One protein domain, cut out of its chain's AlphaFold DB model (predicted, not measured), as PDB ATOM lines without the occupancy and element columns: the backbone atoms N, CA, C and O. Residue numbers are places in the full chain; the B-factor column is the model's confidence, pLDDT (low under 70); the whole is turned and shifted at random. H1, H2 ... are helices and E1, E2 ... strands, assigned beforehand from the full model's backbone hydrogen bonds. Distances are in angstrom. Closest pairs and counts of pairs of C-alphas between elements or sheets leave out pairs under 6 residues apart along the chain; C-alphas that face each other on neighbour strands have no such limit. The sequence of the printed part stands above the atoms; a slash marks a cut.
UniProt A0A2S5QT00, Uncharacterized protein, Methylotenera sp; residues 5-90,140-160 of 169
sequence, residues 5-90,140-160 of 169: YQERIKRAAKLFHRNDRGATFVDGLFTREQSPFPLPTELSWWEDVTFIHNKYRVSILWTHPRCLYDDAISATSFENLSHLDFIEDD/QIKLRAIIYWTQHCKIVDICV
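What this domain is: This is residues 5 to 90 and 140 to 160 of the 169 residues of an uncharacterized protein of Methylotenera sp (UniProt A0A2S5QT00). A twisted slab of five strands has helix H1 lying across one end of E3, E5 and E4, while H2 leads away from the slab's other end. Two arms stick out: residues 73 to 90, of which 73 to 80 belong to H2, and the loop 34 to 42. The printed part has 107 residues, with two named helices and five named strands in the order H1 E1 E2 E3 H2 E4 E5; the sheet, E1 E2 E3 E5 E4, is mixed, and so is the class, helices and strands. The whole is loose, radius of gyration of the C-alphas 18.5 A, spanning 52 by 39 by 36 A.

How they stand to each other: Start with E1, residues 29 to 31, E2, 46 to 53, and E3, 56 to 63: a meander, each strand the antiparallel neighbour of the one before. N 30 and O 50 are 2.7 A apart, N 49 and O 60 3.0 A. E5, residues 153 to 159, is parallel to E3, with N 156 and O 59 at 2.9 A. E4, residues 144 to 149, forms an antiparallel hairpin with E5; see N 146 and O 157, 2.8 A. H1, residues 5 to 19, is on the sheet, its closest C-alphas to E3 being Lys 14 and Tyr 56, 4.6 A. H2, residues 65 to 80, only grazes the sheet with residues 65 to 68. In H1 and H2 every O i to N i+4 pair is within hydrogen-bond range.

Where its parts are: Find C-alpha 5 at (-41.595, 32.115, 36.886); H1 runs 21.3 A from there. E2 measures 22.3 A, E3 22.7 A, H2 22.3 A, E5 18.8 A, ending at C-alpha 159 (-18.009, 19.798, 36.967).

The domain as a whole: C-alphas 54 and 85 are farthest apart, 54.1 A. Residues 91 to 139 are not printed; C-alphas 90 and 140 are 37.5 A apart across the cut. The link E1 to E2 is long, and residues 33 to 43 have pLDDT under 70.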
ATOM      1  N   TYR A   5     -42.099  33.015  37.922       93.75
ATOM      2  CA  TYR A   5     -41.595  32.115  36.886       93.75
ATOM      3  C   TYR A   5     -41.016  30.837  37.499       93.75
ATOM      4  O   TYR A   5     -41.366  29.731  37.080       93.75
ATOM      5  N   GLN A   6     -40.204  30.975  38.550       92.25
ATOM      6  CA  GLN A   6     -39.638  29.823  39.254       92.25
ATOM      7  C   GLN A   6     -40.725  28.972  39.918       92.25
ATOM      8  O   GLN A   6     -40.666  27.747  39.862       92.25
ATOM      9  N   GLU A   7     -41.743  29.590  40.521       94.62
ATOM     10  CA  GLU A   7     -42.849  28.848  41.137       94.62
ATOM     11  C   GLU A   7     -43.680  28.077  40.102       94.62
ATOM     12  O   GLU A   7     -44.075  26.938  40.362       94.62
ATOM     13  N   ARG A   8     -43.886  28.638  38.902       95.81
ATOM     14  CA  ARG A   8     -44.527  27.923  37.787       95.81
ATOM     15  C   ARG A   8     -43.734  26.675  37.394       95.81
ATOM     16  O   ARG A   8     -44.325  25.603  37.271       95.81
ATOM     17  N   ILE A   9     -42.413  26.788  37.253       96.25
ATOM     18  CA  ILE A   9     -41.563  25.648  36.876       96.25
ATOM     19  C   ILE A   9     -41.555  24.574  37.969       96.25
ATOM     20  O   ILE A   9     -41.719  23.394  37.671       96.25
ATOM     21  N   LYS A  10     -41.463  24.962  39.246       95.31
ATOM     22  CA  LYS A  10     -41.541  24.012  40.368       95.31
ATOM     23  C   LYS A  10     -42.851  23.224  40.374       95.31
ATOM     24  O   LYS A  10     -42.848  22.031  40.672       95.31
ATOM     25  N   ARG A  11     -43.978  23.879  40.066       95.56
ATOM     26  CA  ARG A  11     -45.280  23.203  39.935       95.56
ATOM     27  C   ARG A  11     -45.264  22.201  38.783       95.56
ATOM     28  O   ARG A  11     -45.712  21.078  38.989       95.56
ATOM     29  N   ALA A  12     -44.707  22.574  37.631       96.31
ATOM     30  CA  ALA A  12     -44.554  21.666  36.494       96.31
ATOM     31  C   ALA A  12     -43.712  20.430  36.859       96.31
ATOM     32  O   ALA A  12     -44.180  19.317  36.658       96.31
ATOM     33  N   ALA A  13     -42.563  20.605  37.524       96.38
ATOM     34  CA  ALA A  13     -41.707  19.490  37.953       96.38
ATOM     35  C   ALA A  13     -42.417  18.516  38.910       96.38
ATOM     36  O   ALA A  13     -42.272  17.298  38.802       96.38
ATOM     37  N   LYS A  14     -43.239  19.039  39.829       95.88
ATOM     38  CA  LYS A  14     -44.078  18.207  40.708       95.88
ATOM     39  C   LYS A  14     -45.145  17.438  39.929       95.88
ATOM     40  O   LYS A  14     -45.382  16.266  40.211       95.88
ATOM     41  N   LEU A  15     -45.798  18.095  38.967       96.19
ATOM     42  CA  LEU A  15     -46.805  17.465  38.110       96.19
ATOM     43  C   LEU A  15     -46.190  16.372  37.237       96.19
ATOM     44  O   LEU A  15     -46.756  15.287  37.155       96.19
ATOM     45  N   PHE A  16     -45.020  16.636  36.651       95.00
ATOM     46  CA  PHE A  16     -44.265  15.665  35.873       95.00
ATOM     47  C   PHE A  16     -43.971  14.415  36.701       95.00
ATOM     48  O   PHE A  16     -44.380  13.326  36.316       95.00
ATOM     49  N   HIS A  17     -43.358  14.568  37.881       93.31
ATOM     50  CA  HIS A  17     -43.050  13.419  38.733       93.31
ATOM     51  C   HIS A  17     -44.303  12.630  39.136       93.31
ATOM     52  O   HIS A  17     -44.265  11.404  39.144       93.31
ATOM     53  N   ARG A  18     -45.408  13.317  39.452       92.69
ATOM     54  CA  ARG A  18     -46.675  12.670  39.817       92.69
ATOM     55  C   ARG A  18     -47.281  11.858  38.668       92.69
ATOM     56  O   ARG A  18     -47.964  10.870  38.925       92.69
ATOM     57  N   ASN A  19     -47.091  12.308  37.432       93.81
ATOM     58  CA  ASN A  19     -47.721  11.714  36.258       93.81
ATOM     59  C   ASN A  19     -46.824  10.685  35.555       93.81
ATOM     60  O   ASN A  19     -47.347   9.814  34.865       93.81
ATOM     61  N   ASP A  20     -45.503  10.764  35.724       87.50
ATOM     62  CA  ASP A  20     -44.568   9.816  35.127       87.50
ATOM     63  C   ASP A  20     -44.534   8.493  35.908       87.50
ATOM     64  O   ASP A  20     -44.101   8.440  37.061       87.50
ATOM     65  N   ARG A  21     -44.977   7.423  35.243       81.06
ATOM     66  CA  ARG A  21     -45.016   6.052  35.773       81.06
ATOM     67  C   ARG A  21     -43.908   5.154  35.215       81.06
ATOM     68  O   ARG A  21     -43.865   3.985  35.579       81.06
ATOM     69  N   GLY A  22     -43.057   5.666  34.320       82.69
ATOM     70  CA  GLY A  22     -42.047   4.862  33.624       82.69
ATOM     71  C   GLY A  22     -40.705   4.743  34.349       82.69
ATOM     72  O   GLY A  22     -39.928   3.846  34.041       82.69
ATOM     73  N   ALA A  23     -40.410   5.632  35.302       83.88
ATOM     74  CA  ALA A  23     -39.131   5.626  36.009       83.88
ATOM     75  C   ALA A  23     -39.147   4.690  37.228       83.88
ATOM     76  O   ALA A  23     -39.938   4.885  38.154       83.88
ATOM     77  N   THR A  24     -38.215   3.738  37.263       85.69
ATOM     78  CA  THR A  24     -38.010   2.825  38.395       85.69
ATOM     79  C   THR A  24     -36.879   3.332  39.277       85.69
ATOM     80  O   THR A  24     -35.741   3.425  38.829       85.69
ATOM     81  N   PHE A  25     -37.183   3.641  40.535       87.56
ATOM     82  CA  PHE A  25     -36.176   4.031  41.518       87.56
ATOM     83  C   PHE A  25     -35.768   2.802  42.336       87.56
ATOM     84  O   PHE A  25     -36.621   2.182  42.969       87.56
ATOM     85  N   VAL A  26     -34.478   2.473  42.333       86.44
ATOM     86  CA  VAL A  26     -33.867   1.426  43.163       86.44
ATOM     87  C   VAL A  26     -33.184   2.120  44.337       86.44
ATOM     88  O   VAL A  26     -32.423   3.061  44.132       86.44
ATOM     89  N   ASP A  27     -33.538   1.746  45.567       86.81
ATOM     90  CA  ASP A  27     -33.052   2.392  46.801       86.81
ATOM     91  C   ASP A  27     -33.210   3.926  46.816       86.81
ATOM     92  O   ASP A  27     -32.417   4.675  47.383       86.81
ATOM     93  N   GLY A  28     -34.275   4.416  46.171       87.56
ATOM     94  CA  GLY A  28     -34.576   5.846  46.065       87.56
ATOM     95  C   GLY A  28     -33.778   6.599  44.993       87.56
ATOM     96  O   GLY A  28     -33.968   7.811  44.850       87.56
ATOM     97  N   LEU A  29     -32.951   5.900  44.212       89.44
ATOM     98  CA  LEU A  29     -32.146   6.443  43.122       89.44
ATOM     99  C   LEU A  29     -32.626   5.919  41.763       89.44
ATOM    100  O   LEU A  29     -33.025   4.771  41.610       89.44
ATOM    101  N   PHE A  30     -32.574   6.779  40.759       88.56
ATOM    102  CA  PHE A  30     -32.793   6.469  39.355       88.56
ATOM    103  C   PHE A  30     -31.535   6.873  38.592       88.56
ATOM    104  O   PHE A  30     -31.175   8.052  38.587       88.56
ATOM    105  N   THR A  31     -30.881   5.916  37.948       82.75
ATOM    106  CA  THR A  31     -29.747   6.136  37.043       82.75
ATOM    107  C   THR A  31     -30.200   5.829  35.620       82.75
ATOM    108  O   THR A  31     -30.948   4.874  35.395       82.75
ATOM    109  N   ARG A  32     -29.824   6.672  34.654       71.69
ATOM    110  CA  ARG A  32     -30.275   6.514  33.263       71.69
ATOM    111  C   ARG A  32     -29.536   5.387  32.548       71.69
ATOM    112  O   ARG A  32     -30.142   4.696  31.731       71.69
ATOM    113  N   GLU A  33     -28.256   5.200  32.849       62.03
ATOM    114  CA  GLU A  33     -27.442   4.161  32.231       62.03
ATOM    115  C   GLU A  33     -27.352   2.899  33.099       62.03
ATOM    116  O   GLU A  33     -27.012   2.937  34.279       62.03
ATOM    117  N   GLN A  34     -27.623   1.757  32.461       53.19
ATOM    118  CA  GLN A  34     -27.114   0.440  32.853       53.19
ATOM    119  C   GLN A  34     -25.785   0.159  32.132       53.19
ATOM    120  O   GLN A  34     -25.535  -0.966  31.698       53.19
ATOM    121  N   SER A  35     -24.957   1.184  31.911       49.47
ATOM    122  CA  SER A  35     -23.606   0.948  31.410       49.47
ATOM    123  C   SER A  35     -22.884   0.110  32.468       49.47
ATOM    124  O   SER A  35     -23.039   0.404  33.660       49.47
ATOM    125  N   PRO A  36     -22.172  -0.974  32.105       48.25
ATOM    126  CA  PRO A  36     -21.351  -1.681  33.071       48.25
ATOM    127  C   PRO A  36     -20.387  -0.646  33.630       48.25
ATOM    128  O   PRO A  36     -19.531  -0.150  32.898       48.25
ATOM    129  N   PHE A  37     -20.600  -0.270  34.895       52.44
ATOM    130  CA  PHE A  37     -19.736   0.672  35.585       52.44
ATOM    131  C   PHE A  37     -18.295   0.291  35.256       52.44
ATOM    132  O   PHE A  37     -17.954  -0.899  35.371       52.44
ATOM    133  N   PRO A  38     -17.452   1.249  34.839       54.00
ATOM    134  CA  PRO A  38     -16.039   0.956  34.767       54.00
ATOM    135  C   PRO A  38     -15.628   0.422  36.148       54.00
ATOM    136  O   PRO A  38     -16.254   0.760  37.164       54.00
ATOM    137  N   LEU A  39     -14.671  -0.513  36.176       54.09
ATOM    138  CA  LEU A  39     -14.243  -1.200  37.399       54.09
ATOM    139  C   LEU A  39     -14.161  -0.194  38.566       54.09
ATOM    140  O   LEU A  39     -13.776   0.943  38.317       54.09
ATOM    141  N   PRO A  40     -14.433  -0.558  39.835       56.25
ATOM    142  CA  PRO A  40     -14.435   0.380  40.979       56.25
ATOM    143  C   PRO A  40     -13.159   1.242  41.157       56.25
ATOM    144  O   PRO A  40     -13.077   2.124  42.017       56.25
ATOM    145  N   THR A  41     -12.120   0.941  40.385       55.62
ATOM    146  CA  THR A  41     -10.839   1.631  40.270       55.62
ATOM    147  C   THR A  41     -10.798   2.751  39.224       55.62
ATOM    148  O   THR A  41      -9.867   3.551  39.260       55.62
ATOM    149  N   GLU A  42     -11.763   2.836  38.314       61.81
ATOM    150  CA  GLU A  42     -11.782   3.760  37.181       61.81
ATOM    151  C   GLU A  42     -12.735   4.940  37.418       61.81
ATOM    152  O   GLU A  42     -13.781   4.831  38.053       61.81
ATOM    153  N   LEU A  43     -12.337   6.112  36.925       64.31
ATOM    154  CA  LEU A  43     -13.131   7.335  37.001       64.31
ATOM    155  C   LEU A  43     -14.040   7.410  35.773       64.31
ATOM    156  O   LEU A  43     -13.515   7.496  34.657       64.31
ATOM    157  N   SER A  44     -15.362   7.452  35.961       71.44
ATOM    158  CA  SER A  44     -16.275   7.725  34.851       71.44
ATOM    159  C   SER A  44     -16.069   9.133  34.278       71.44
ATOM    160  O   SER A  44     -15.497  10.029  34.909       71.44
ATOM    161  N   TRP A  45     -16.452   9.300  33.013       80.81
ATOM    162  CA  TRP A  45     -16.314  10.565  32.287       80.81
ATOM    163  C   TRP A  45     -17.437  11.540  32.654       80.81
ATOM    164  O   TRP A  45     -17.197  12.738  32.806       80.81
ATOM    165  N   TRP A  46     -18.639  11.017  32.862       85.31
ATOM    166  CA  TRP A  46     -19.823  11.727  33.319       85.31
ATOM    167  C   TRP A  46     -20.805  10.709  33.903       85.31
ATOM    168  O   TRP A  46     -20.706   9.526  33.601       85.31
ATOM    169  N   GLU A  47     -21.719  11.165  34.756       83.31
ATOM    170  CA  GLU A  47     -22.787  10.345  35.340       83.31
ATOM    171  C   GLU A  47     -24.020  11.203  35.610       83.31
ATOM    172  O   GLU A  47     -23.911  12.403  35.892       83.31
ATOM    173  N   ASP A  48     -25.194  10.575  35.618       87.06
ATOM    174  CA  ASP A  48     -26.411  11.173  36.145       87.06
ATOM    175  C   ASP A  48     -27.121  10.273  37.155       87.06
ATOM    176  O   ASP A  48     -27.389   9.093  36.933       87.06
ATOM    177  N   VAL A  49     -27.490  10.871  38.285       89.88
ATOM    178  CA  VAL A  49     -28.326  10.217  39.290       89.88
ATOM    179  C   VAL A  49     -29.486  11.120  39.649       89.88
ATOM    180  O   VAL A  49     -29.342  12.321  39.876       89.88
ATOM    181  N   THR A  50     -30.672  10.536  39.701       93.19
ATOM    182  CA  THR A  50     -31.900  11.234  40.043       93.19
ATOM    183  C   THR A  50     -32.508  10.635  41.296       93.19
ATOM    184  O   THR A  50     -32.663   9.430  41.405       93.19
ATOM    185  N   PHE A  51     -32.923  11.478  42.230       94.44
ATOM    186  CA  PHE A  51     -33.675  11.068  43.414       94.44
ATOM    187  C   PHE A  51     -34.893  11.967  43.599       94.44
ATOM    188  O   PHE A  51     -35.047  12.997  42.937       94.44
ATOM    189  N   ILE A  52     -35.798  11.578  44.491       94.38
ATOM    190  CA  ILE A  52     -37.011  12.347  44.768       94.38
ATOM    191  C   ILE A  52     -36.799  13.176  46.033       94.38
ATOM    192  O   ILE A  52     -36.478  12.650  47.094       94.38
ATOM    193  N   HIS A  53     -37.040  14.482  45.944       93.69
ATOM    194  CA  HIS A  53     -37.036  15.377  47.093       93.69
ATOM    195  C   HIS A  53     -38.250  16.305  47.034       93.69
ATOM    196  O   HIS A  53     -38.489  16.985  46.041       93.69
ATOM    197  N   ASN A  54     -39.043  16.344  48.109       91.12
ATOM    198  CA  ASN A  54     -40.207  17.231  48.231       91.12
ATOM    199  C   ASN A  54     -41.197  17.141  47.038       91.12
ATOM    200  O   ASN A  54     -41.701  18.149  46.523       91.12
ATOM    201  N   LYS A  55     -41.491  15.901  46.617       91.50
ATOM    202  CA  LYS A  55     -42.431  15.541  45.533       91.50
ATOM    203  C   LYS A  55     -42.033  16.037  44.136       91.50
ATOM    204  O   LYS A  55     -42.889  16.145  43.264       91.50
ATOM    205  N   TYR A  56     -40.761  16.341  43.913       94.12
ATOM    206  CA  TYR A  56     -40.191  16.541  42.583       94.12
ATOM    207  C   TYR A  56     -38.870  15.778  42.476       94.12
ATOM    208  O   TYR A  56     -38.284  15.380  43.483       94.12
ATOM    209  N   ARG A  57     -38.408  15.563  41.248       95.38
ATOM    210  CA  ARG A  57     -37.120  14.920  40.984       95.38
ATOM    211  C   ARG A  57     -35.979  15.921  41.122       95.38
ATOM    212  O   ARG A  57     -36.111  17.072  40.700       95.38
ATOM    213  N   VAL A  58     -34.870  15.476  41.689       96.38
ATOM    214  CA  VAL A  58     -33.589  16.176  41.706       96.38
ATOM    215  C   VAL A  58     -32.606  15.319  40.933       96.38
ATOM    216  O   VAL A  58     -32.353  14.190  41.338       96.38
ATOM    217  N   SER A  59     -32.086  15.849  39.833       95.00
ATOM    218  CA  SER A  59     -31.078  15.181  39.012       95.00
ATOM    219  C   SER A  59     -29.729  15.841  39.260       95.00
ATOM    220  O   SER A  59     -29.582  17.048  39.063       95.00
ATOM    221  N   ILE A  60     -28.765  15.055  39.716       93.50
ATOM    222  CA  ILE A  60     -27.363  15.445  39.777       93.50
ATOM    223  C   ILE A  60     -26.743  14.986  38.467       93.50
ATOM    224  O   ILE A  60     -26.755  13.795  38.170       93.50
ATOM    225  N   LEU A  61     -26.245  15.944  37.694       92.06
ATOM    226  CA  LEU A  61     -25.464  15.701  36.492       92.06
ATOM    227  C   LEU A  61     -24.022  16.005  36.851       92.06
ATOM    228  O   LEU A  61     -23.704  17.133  37.232       92.06
ATOM    229  N   TRP A  62     -23.165  15.005  36.766       89.88
ATOM    230  CA  TRP A  62     -21.750  15.171  37.010       89.88
ATOM    231  C   TRP A  62     -20.968  14.944  35.726       89.88
ATOM    232  O   TRP A  62     -21.205  13.983  35.000       89.88
ATOM    233  N   THR A  63     -20.002  15.817  35.464       90.81
ATOM    234  CA  THR A  63     -19.059  15.657  34.360       90.81
ATOM    235  C   THR A  63     -17.642  15.839  34.873       90.81
ATOM    236  O   THR A  63     -17.297  16.864  35.471       90.81
ATOM    237  N   HIS A  64     -16.791  14.849  34.627       89.50
ATOM    238  CA  HIS A  64     -15.384  14.924  34.978       89.50
ATOM    239  C   HIS A  64     -14.698  16.017  34.128       89.50
ATOM    240  O   HIS A  64     -14.888  16.040  32.914       89.50
ATOM    241  N   PRO A  65     -13.836  16.891  34.691       91.00
ATOM    242  CA  PRO A  65     -13.150  17.935  33.918       91.00
ATOM    243  C   PRO A  65     -12.361  17.414  32.705       91.00
ATOM    244  O   PRO A  65     -12.369  18.047  31.658       91.00
ATOM    245  N   ARG A  66     -11.730  16.234  32.821       89.38
ATOM    246  CA  ARG A  66     -11.118  15.493  31.691       89.38
ATOM    247  C   ARG A  66     -12.073  15.263  30.512       89.38
ATOM    248  O   ARG A  66     -11.607  15.337  29.387       89.38
ATOM    249  N   CYS A  67     -13.363  15.023  30.764       89.81
ATOM    250  CA  CYS A  67     -14.374  14.893  29.713       89.81
ATOM    251  C   CYS A  67     -14.546  16.193  28.955       89.81
ATOM    252  O   CYS A  67     -14.270  16.240  27.766       89.81
ATOM    253  N   LEU A  68     -14.855  17.273  29.673       92.06
ATOM    254  CA  LEU A  68     -15.004  18.585  29.046       92.06
ATOM    255  C   LEU A  68     -13.726  19.048  28.339       92.06
ATOM    256  O   LEU A  68     -13.803  19.754  27.340       92.06
ATOM    257  N   TYR A  69     -12.556  18.674  28.859       92.25
ATOM    258  CA  TYR A  69     -11.279  18.969  28.222       92.25
ATOM    259  C   TYR A  69     -11.115  18.214  26.901       92.25
ATOM    260  O   TYR A  69     -10.772  18.833  25.899       92.25
ATOM    261  N   ASP A  70     -11.378  16.907  26.876       91.31
ATOM    262  CA  ASP A  70     -11.279  16.104  25.652       91.31
ATOM    263  C   ASP A  70     -12.320  16.521  24.603       91.31
ATOM    264  O   ASP A  70     -11.987  16.651  23.423       91.31
ATOM    265  N   ASP A  71     -13.541  16.844  25.043       93.44
ATOM    266  CA  ASP A  71     -14.600  17.400  24.195       93.44
ATOM    267  C   ASP A  71     -14.160  18.733  23.573       93.44
ATOM    268  O   ASP A  71     -14.312  18.945  22.370       93.44
ATOM    269  N   ALA A  72     -13.563  19.626  24.371       94.50
ATOM    270  CA  ALA A  72     -13.068  20.918  23.900       94.50
ATOM    271  C   ALA A  72     -11.887  20.773  22.928       94.50
ATOM    272  O   ALA A  72     -11.852  21.456  21.901       94.50
ATOM    273  N   ILE A  73     -10.945  19.868  23.216       94.75
ATOM    274  CA  ILE A  73      -9.840  19.529  22.309       94.75
ATOM    275  C   ILE A  73     -10.403  19.008  20.987       94.75
ATOM    276  O   ILE A  73     -10.010  19.489  19.926       94.75
ATOM    277  N   SER A  74     -11.342  18.063  21.036       92.62
ATOM    278  CA  SER A  74     -11.959  17.489  19.842       92.62
ATOM    279  C   SER A  74     -12.688  18.546  19.019       92.62
ATOM    280  O   SER A  74     -12.407  18.666  17.830       92.62
ATOM    281  N   ALA A  75     -13.551  19.355  19.639       94.06
ATOM    282  CA  ALA A  75     -14.276  20.423  18.955       94.06
ATOM    283  C   ALA A  75     -13.326  21.418  18.271       94.06
ATOM    284  O   ALA A  75     -13.484  21.701  17.087       94.06
ATOM    285  N   THR A  76     -12.290  21.868  18.984       94.62
ATOM    286  CA  THR A  76     -11.286  22.800  18.446       94.62
ATOM    287  C   THR A  76     -10.490  22.170  17.301       94.62
ATOM    288  O   THR A  76     -10.213  22.826  16.303       94.62
ATOM    289  N   SER A  77     -10.145  20.883  17.407       93.94
ATOM    290  CA  SER A  77      -9.418  20.170  16.348       93.94
ATOM    291  C   SER A  77     -10.255  20.078  15.069       93.94
ATOM    292  O   SER A  77      -9.745  20.330  13.981       93.94
ATOM    293  N   PHE A  78     -11.550  19.767  15.193       92.19
ATOM    294  CA  PHE A  78     -12.469  19.752  14.053       92.19
ATOM    295  C   PHE A  78     -12.645  21.140  13.434       92.19
ATOM    296  O   PHE A  78     -12.646  21.262  12.214       92.19
ATOM    297  N   GLU A  79     -12.759  22.183  14.255       94.12
ATOM    298  CA  GLU A  79     -12.867  23.562  13.777       94.12
ATOM    299  C   GLU A  79     -11.610  23.991  13.006       94.12
ATOM    300  O   GLU A  79     -11.714  24.481  11.880       94.12
ATOM    301  N   ASN A  80     -10.419  23.712  13.543       93.75
ATOM    302  CA  ASN A  80      -9.147  24.046  12.897       93.75
ATOM    303  C   ASN A  80      -8.949  23.310  11.568       93.75
ATOM    304  O   ASN A  80      -8.346  23.860  10.649       93.75
ATOM    305  N   LEU A  81      -9.476  22.090  11.443       93.19
ATOM    306  CA  LEU A  81      -9.377  21.268  10.236       93.19
ATOM    307  C   LEU A  81     -10.622  21.334   9.344       93.19
ATOM    308  O   LEU A  81     -10.705  20.594   8.368       93.19
ATOM    309  N   SER A  82     -11.566  22.232   9.633       90.25
ATOM    310  CA  SER A  82     -12.814  22.384   8.868       90.25
ATOM    311  C   SER A  82     -12.600  22.755   7.397       90.25
ATOM    312  O   SER A  82     -13.471  22.523   6.565       90.25
ATOM    313  N   HIS A  83     -11.435  23.317   7.074       89.31
ATOM    314  CA  HIS A  83     -11.023  23.679   5.721       89.31
ATOM    315  C   HIS A  83     -10.432  22.508   4.922       89.31
ATOM    316  O   HIS A  83     -10.154  22.669   3.735       89.31
ATOM    317  N   LEU A  84     -10.152  21.370   5.566       87.62
ATOM    318  CA  LEU A  84      -9.639  20.193   4.881       87.62
ATOM    319  C   LEU A  84     -10.784  19.418   4.240       87.62
ATOM    320  O   LEU A  84     -11.819  19.191   4.865       87.62
ATOM    321  N   ASP A  85     -10.543  18.941   3.024       80.19
ATOM    322  CA  ASP A  85     -11.476  18.058   2.342       80.19
ATOM    323  C   ASP A  85     -11.624  16.748   3.127       80.19
ATOM    324  O   ASP A  85     -10.655  16.016   3.359       80.19
ATOM    325  N   PHE A  86     -12.856  16.458   3.530       80.44
ATOM    326  CA  PHE A  86     -13.260  15.159   4.041       80.44
ATOM    327  C   PHE A  86     -14.009  14.436   2.929       80.44
ATOM    328  O   PHE A  86     -15.025  14.918   2.429       80.44
ATOM    329  N   ILE A  87     -13.496  13.282   2.518       76.81
ATOM    330  CA  ILE A  87     -14.136  12.475   1.485       76.81
ATOM    331  C   ILE A  87     -15.312  11.748   2.136       76.81
ATOM    332  O   ILE A  87     -15.112  10.803   2.899       76.81
ATOM    333  N   GLU A  88     -16.537  12.166   1.835       73.25
ATOM    334  CA  GLU A  88     -17.736  11.379   2.132       73.25
ATOM    335  C   GLU A  88     -17.788  10.173   1.178       73.25
ATOM    336  O   GLU A  88     -18.480  10.183   0.166       73.25
ATOM    337  N   ASP A  89     -16.973   9.154   1.460       70.81
ATOM    338  CA  ASP A  89     -17.002   7.877   0.739       70.81
ATOM    339  C   ASP A  89     -18.182   7.053   1.272       70.81
ATOM    340  O   ASP A  89     -18.318   6.874   2.489       70.81
ATOM    341  N   ASP A  90     -19.038   6.541   0.383       74.75
ATOM    342  CA  ASP A  90     -20.056   5.576   0.789       74.75
ATOM    343  C   ASP A  90     -19.335   4.295   1.219       74.75
ATOM    344  O   ASP A  90     -18.801   3.527   0.413       74.75
ATOM    345  N   GLN A 140      -8.777  25.804  28.989       88.94
ATOM    346  CA  GLN A 140      -9.001  25.790  30.433       88.94
ATOM    347  C   GLN A 140     -10.427  25.352  30.760       88.94
ATOM    348  O   GLN A 140     -11.399  25.997  30.364       88.94
ATOM    349  N   ILE A 141     -10.553  24.292  31.558       91.00
ATOM    350  CA  ILE A 141     -11.845  23.847  32.082       91.00
ATOM    351  C   ILE A 141     -12.072  24.460  33.457       91.00
ATOM    352  O   ILE A 141     -11.312  24.230  34.398       91.00
ATOM    353  N   LYS A 142     -13.148  25.239  33.583       90.62
ATOM    354  CA  LYS A 142     -13.566  25.818  34.861       90.62
ATOM    355  C   LYS A 142     -14.451  24.840  35.612       90.62
ATOM    356  O   LYS A 142     -15.452  24.359  35.080       90.62
ATOM    357  N   LEU A 143     -14.105  24.611  36.875       92.31
ATOM    358  CA  LEU A 143     -14.971  23.882  37.788       92.31
ATOM    359  C   LEU A 143     -16.265  24.670  37.998       92.31
ATOM    360  O   LEU A 143     -16.238  25.899  38.117       92.31
ATOM    361  N   ARG A 144     -17.398  23.972  38.045       93.38
ATOM    362  CA  ARG A 144     -18.706  24.613  38.224       93.38
ATOM    363  C   ARG A 144     -19.644  23.764  39.061       93.38
ATOM    364  O   ARG A 144     -19.581  22.541  39.030       93.38
ATOM    365  N   ALA A 145     -20.544  24.443  39.759       94.06
ATOM    366  CA  ALA A 145     -21.717  23.852  40.380       94.06
ATOM    367  C   ALA A 145     -22.886  24.806  40.136       94.06
ATOM    368  O   ALA A 145     -22.928  25.905  40.692       94.06
ATOM    369  N   ILE A 146     -23.802  24.421  39.253       96.06
ATOM    370  CA  ILE A 146     -24.930  25.252  38.839       96.06
ATOM    371  C   ILE A 146     -26.219  24.528  39.191       96.06
ATOM    372  O   ILE A 146     -26.371  23.329  38.974       96.06
ATOM    373  N   ILE A 147     -27.171  25.281  39.735       96.38
ATOM    374  CA  ILE A 147     -28.491  24.770  40.075       96.38
ATOM    375  C   ILE A 147     -29.525  25.515  39.254       96.38
ATOM    376  O   ILE A 147     -29.614  26.741  39.314       96.38
ATOM    377  N   TYR A 148     -30.361  24.767  38.547       95.62
ATOM    378  CA  TYR A 148     -31.459  25.340  37.788       95.62
ATOM    379  C   TYR A 148     -32.677  24.421  37.785       95.62
ATOM    380  O   TYR A 148     -32.634  23.267  38.211       95.62
ATOM    381  N   TRP A 149     -33.810  24.977  37.372       96.19
ATOM    382  CA  TRP A 149     -35.077  24.264  37.320       96.19
ATOM    383  C   TRP A 149     -35.467  23.989  35.877       96.19
ATOM    384  O   TRP A 149     -35.417  24.886  35.038       96.19
ATOM    385  N   THR A 150     -35.940  22.775  35.623       95.69
ATOM    386  CA  THR A 150     -36.652  22.411  34.399       95.69
ATOM    387  C   THR A 150     -38.100  22.077  34.739       95.69
ATOM    388  O   THR A 150     -38.481  21.963  35.906       95.69
ATOM    389  N   GLN A 151     -38.931  21.897  33.716       95.19
ATOM    390  CA  GLN A 151     -40.311  21.448  33.909       95.19
ATOM    391  C   GLN A 151     -40.406  20.005  34.433       95.19
ATOM    392  O   GLN A 151     -41.492  19.588  34.820       95.19
ATOM    393  N   HIS A 152     -39.297  19.257  34.464       94.50
ATOM    394  CA  HIS A 152     -39.257  17.853  34.876       94.50
ATOM    395  C   HIS A 152     -38.613  17.665  36.254       94.50
ATOM    396  O   HIS A 152     -39.069  16.848  37.055       94.50
ATOM    397  N   CYS A 153     -37.555  18.420  36.549       95.12
ATOM    398  CA  CYS A 153     -36.754  18.247  37.755       95.12
ATOM    399  C   CYS A 153     -36.005  19.529  38.144       95.12
ATOM    400  O   CYS A 153     -35.941  20.512  37.403       95.12
ATOM    401  N   LYS A 154     -35.418  19.509  39.339       96.88
ATOM    402  CA  LYS A 154     -34.336  20.418  39.715       96.88
ATOM    403  C   LYS A 154     -33.020  19.772  39.292       96.88
ATOM    404  O   LYS A 154     -32.767  18.635  39.678       96.88
ATOM    405  N   ILE A 155     -32.194  20.488  38.543       96.75
ATOM    406  CA  ILE A 155     -30.889  20.003  38.102       96.75
ATOM    407  C   ILE A 155     -29.798  20.620  38.967       96.75
ATOM    408  O   ILE A 155     -29.839  21.813  39.279       96.75
ATOM    409  N   VAL A 156     -28.841  19.785  39.352       96.25
ATOM    410  CA  VAL A 156     -27.559  20.171  39.933       96.25
ATOM    411  C   VAL A 156     -26.480  19.701  38.959       96.25
ATOM    412  O   VAL A 156     -26.171  18.518  38.918       96.25
ATOM    413  N   ASP A 157     -25.970  20.616  38.140       95.31
ATOM    414  CA  ASP A 157     -24.878  20.372  37.187       95.31
ATOM    415  C   ASP A 157     -23.554  20.661  37.890       95.31
ATOM    416  O   ASP A 157     -23.341  21.774  38.382       95.31
ATOM    417  N   ILE A 158     -22.691  19.652  37.974       93.88
ATOM    418  CA  ILE A 158     -21.410  19.729  38.661       93.88
ATOM    419  C   ILE A 158     -20.291  19.293  37.717       93.88
ATOM    420  O   ILE A 158     -20.261  18.160  37.245       93.88
ATOM    421  N   CYS A 159     -19.296  20.160  37.542       92.62
ATOM    422  CA  CYS A 159     -18.009  19.798  36.967       92.62
ATOM    423  C   CYS A 159     -16.917  19.958  38.019       92.62
ATOM    424  O   CYS A 159     -16.452  21.068  38.281       92.62
ATOM    425  N   VAL A 160     -16.534  18.843  38.635       85.88
ATOM    426  CA  VAL A 160     -15.418  18.746  39.584       85.88
ATOM    427  C   VAL A 160     -14.783  17.356  39.466       85.88
ATOM    428  O   VAL A 160     -15.469  16.417  39.053       85.88
TER     429      VAL A 160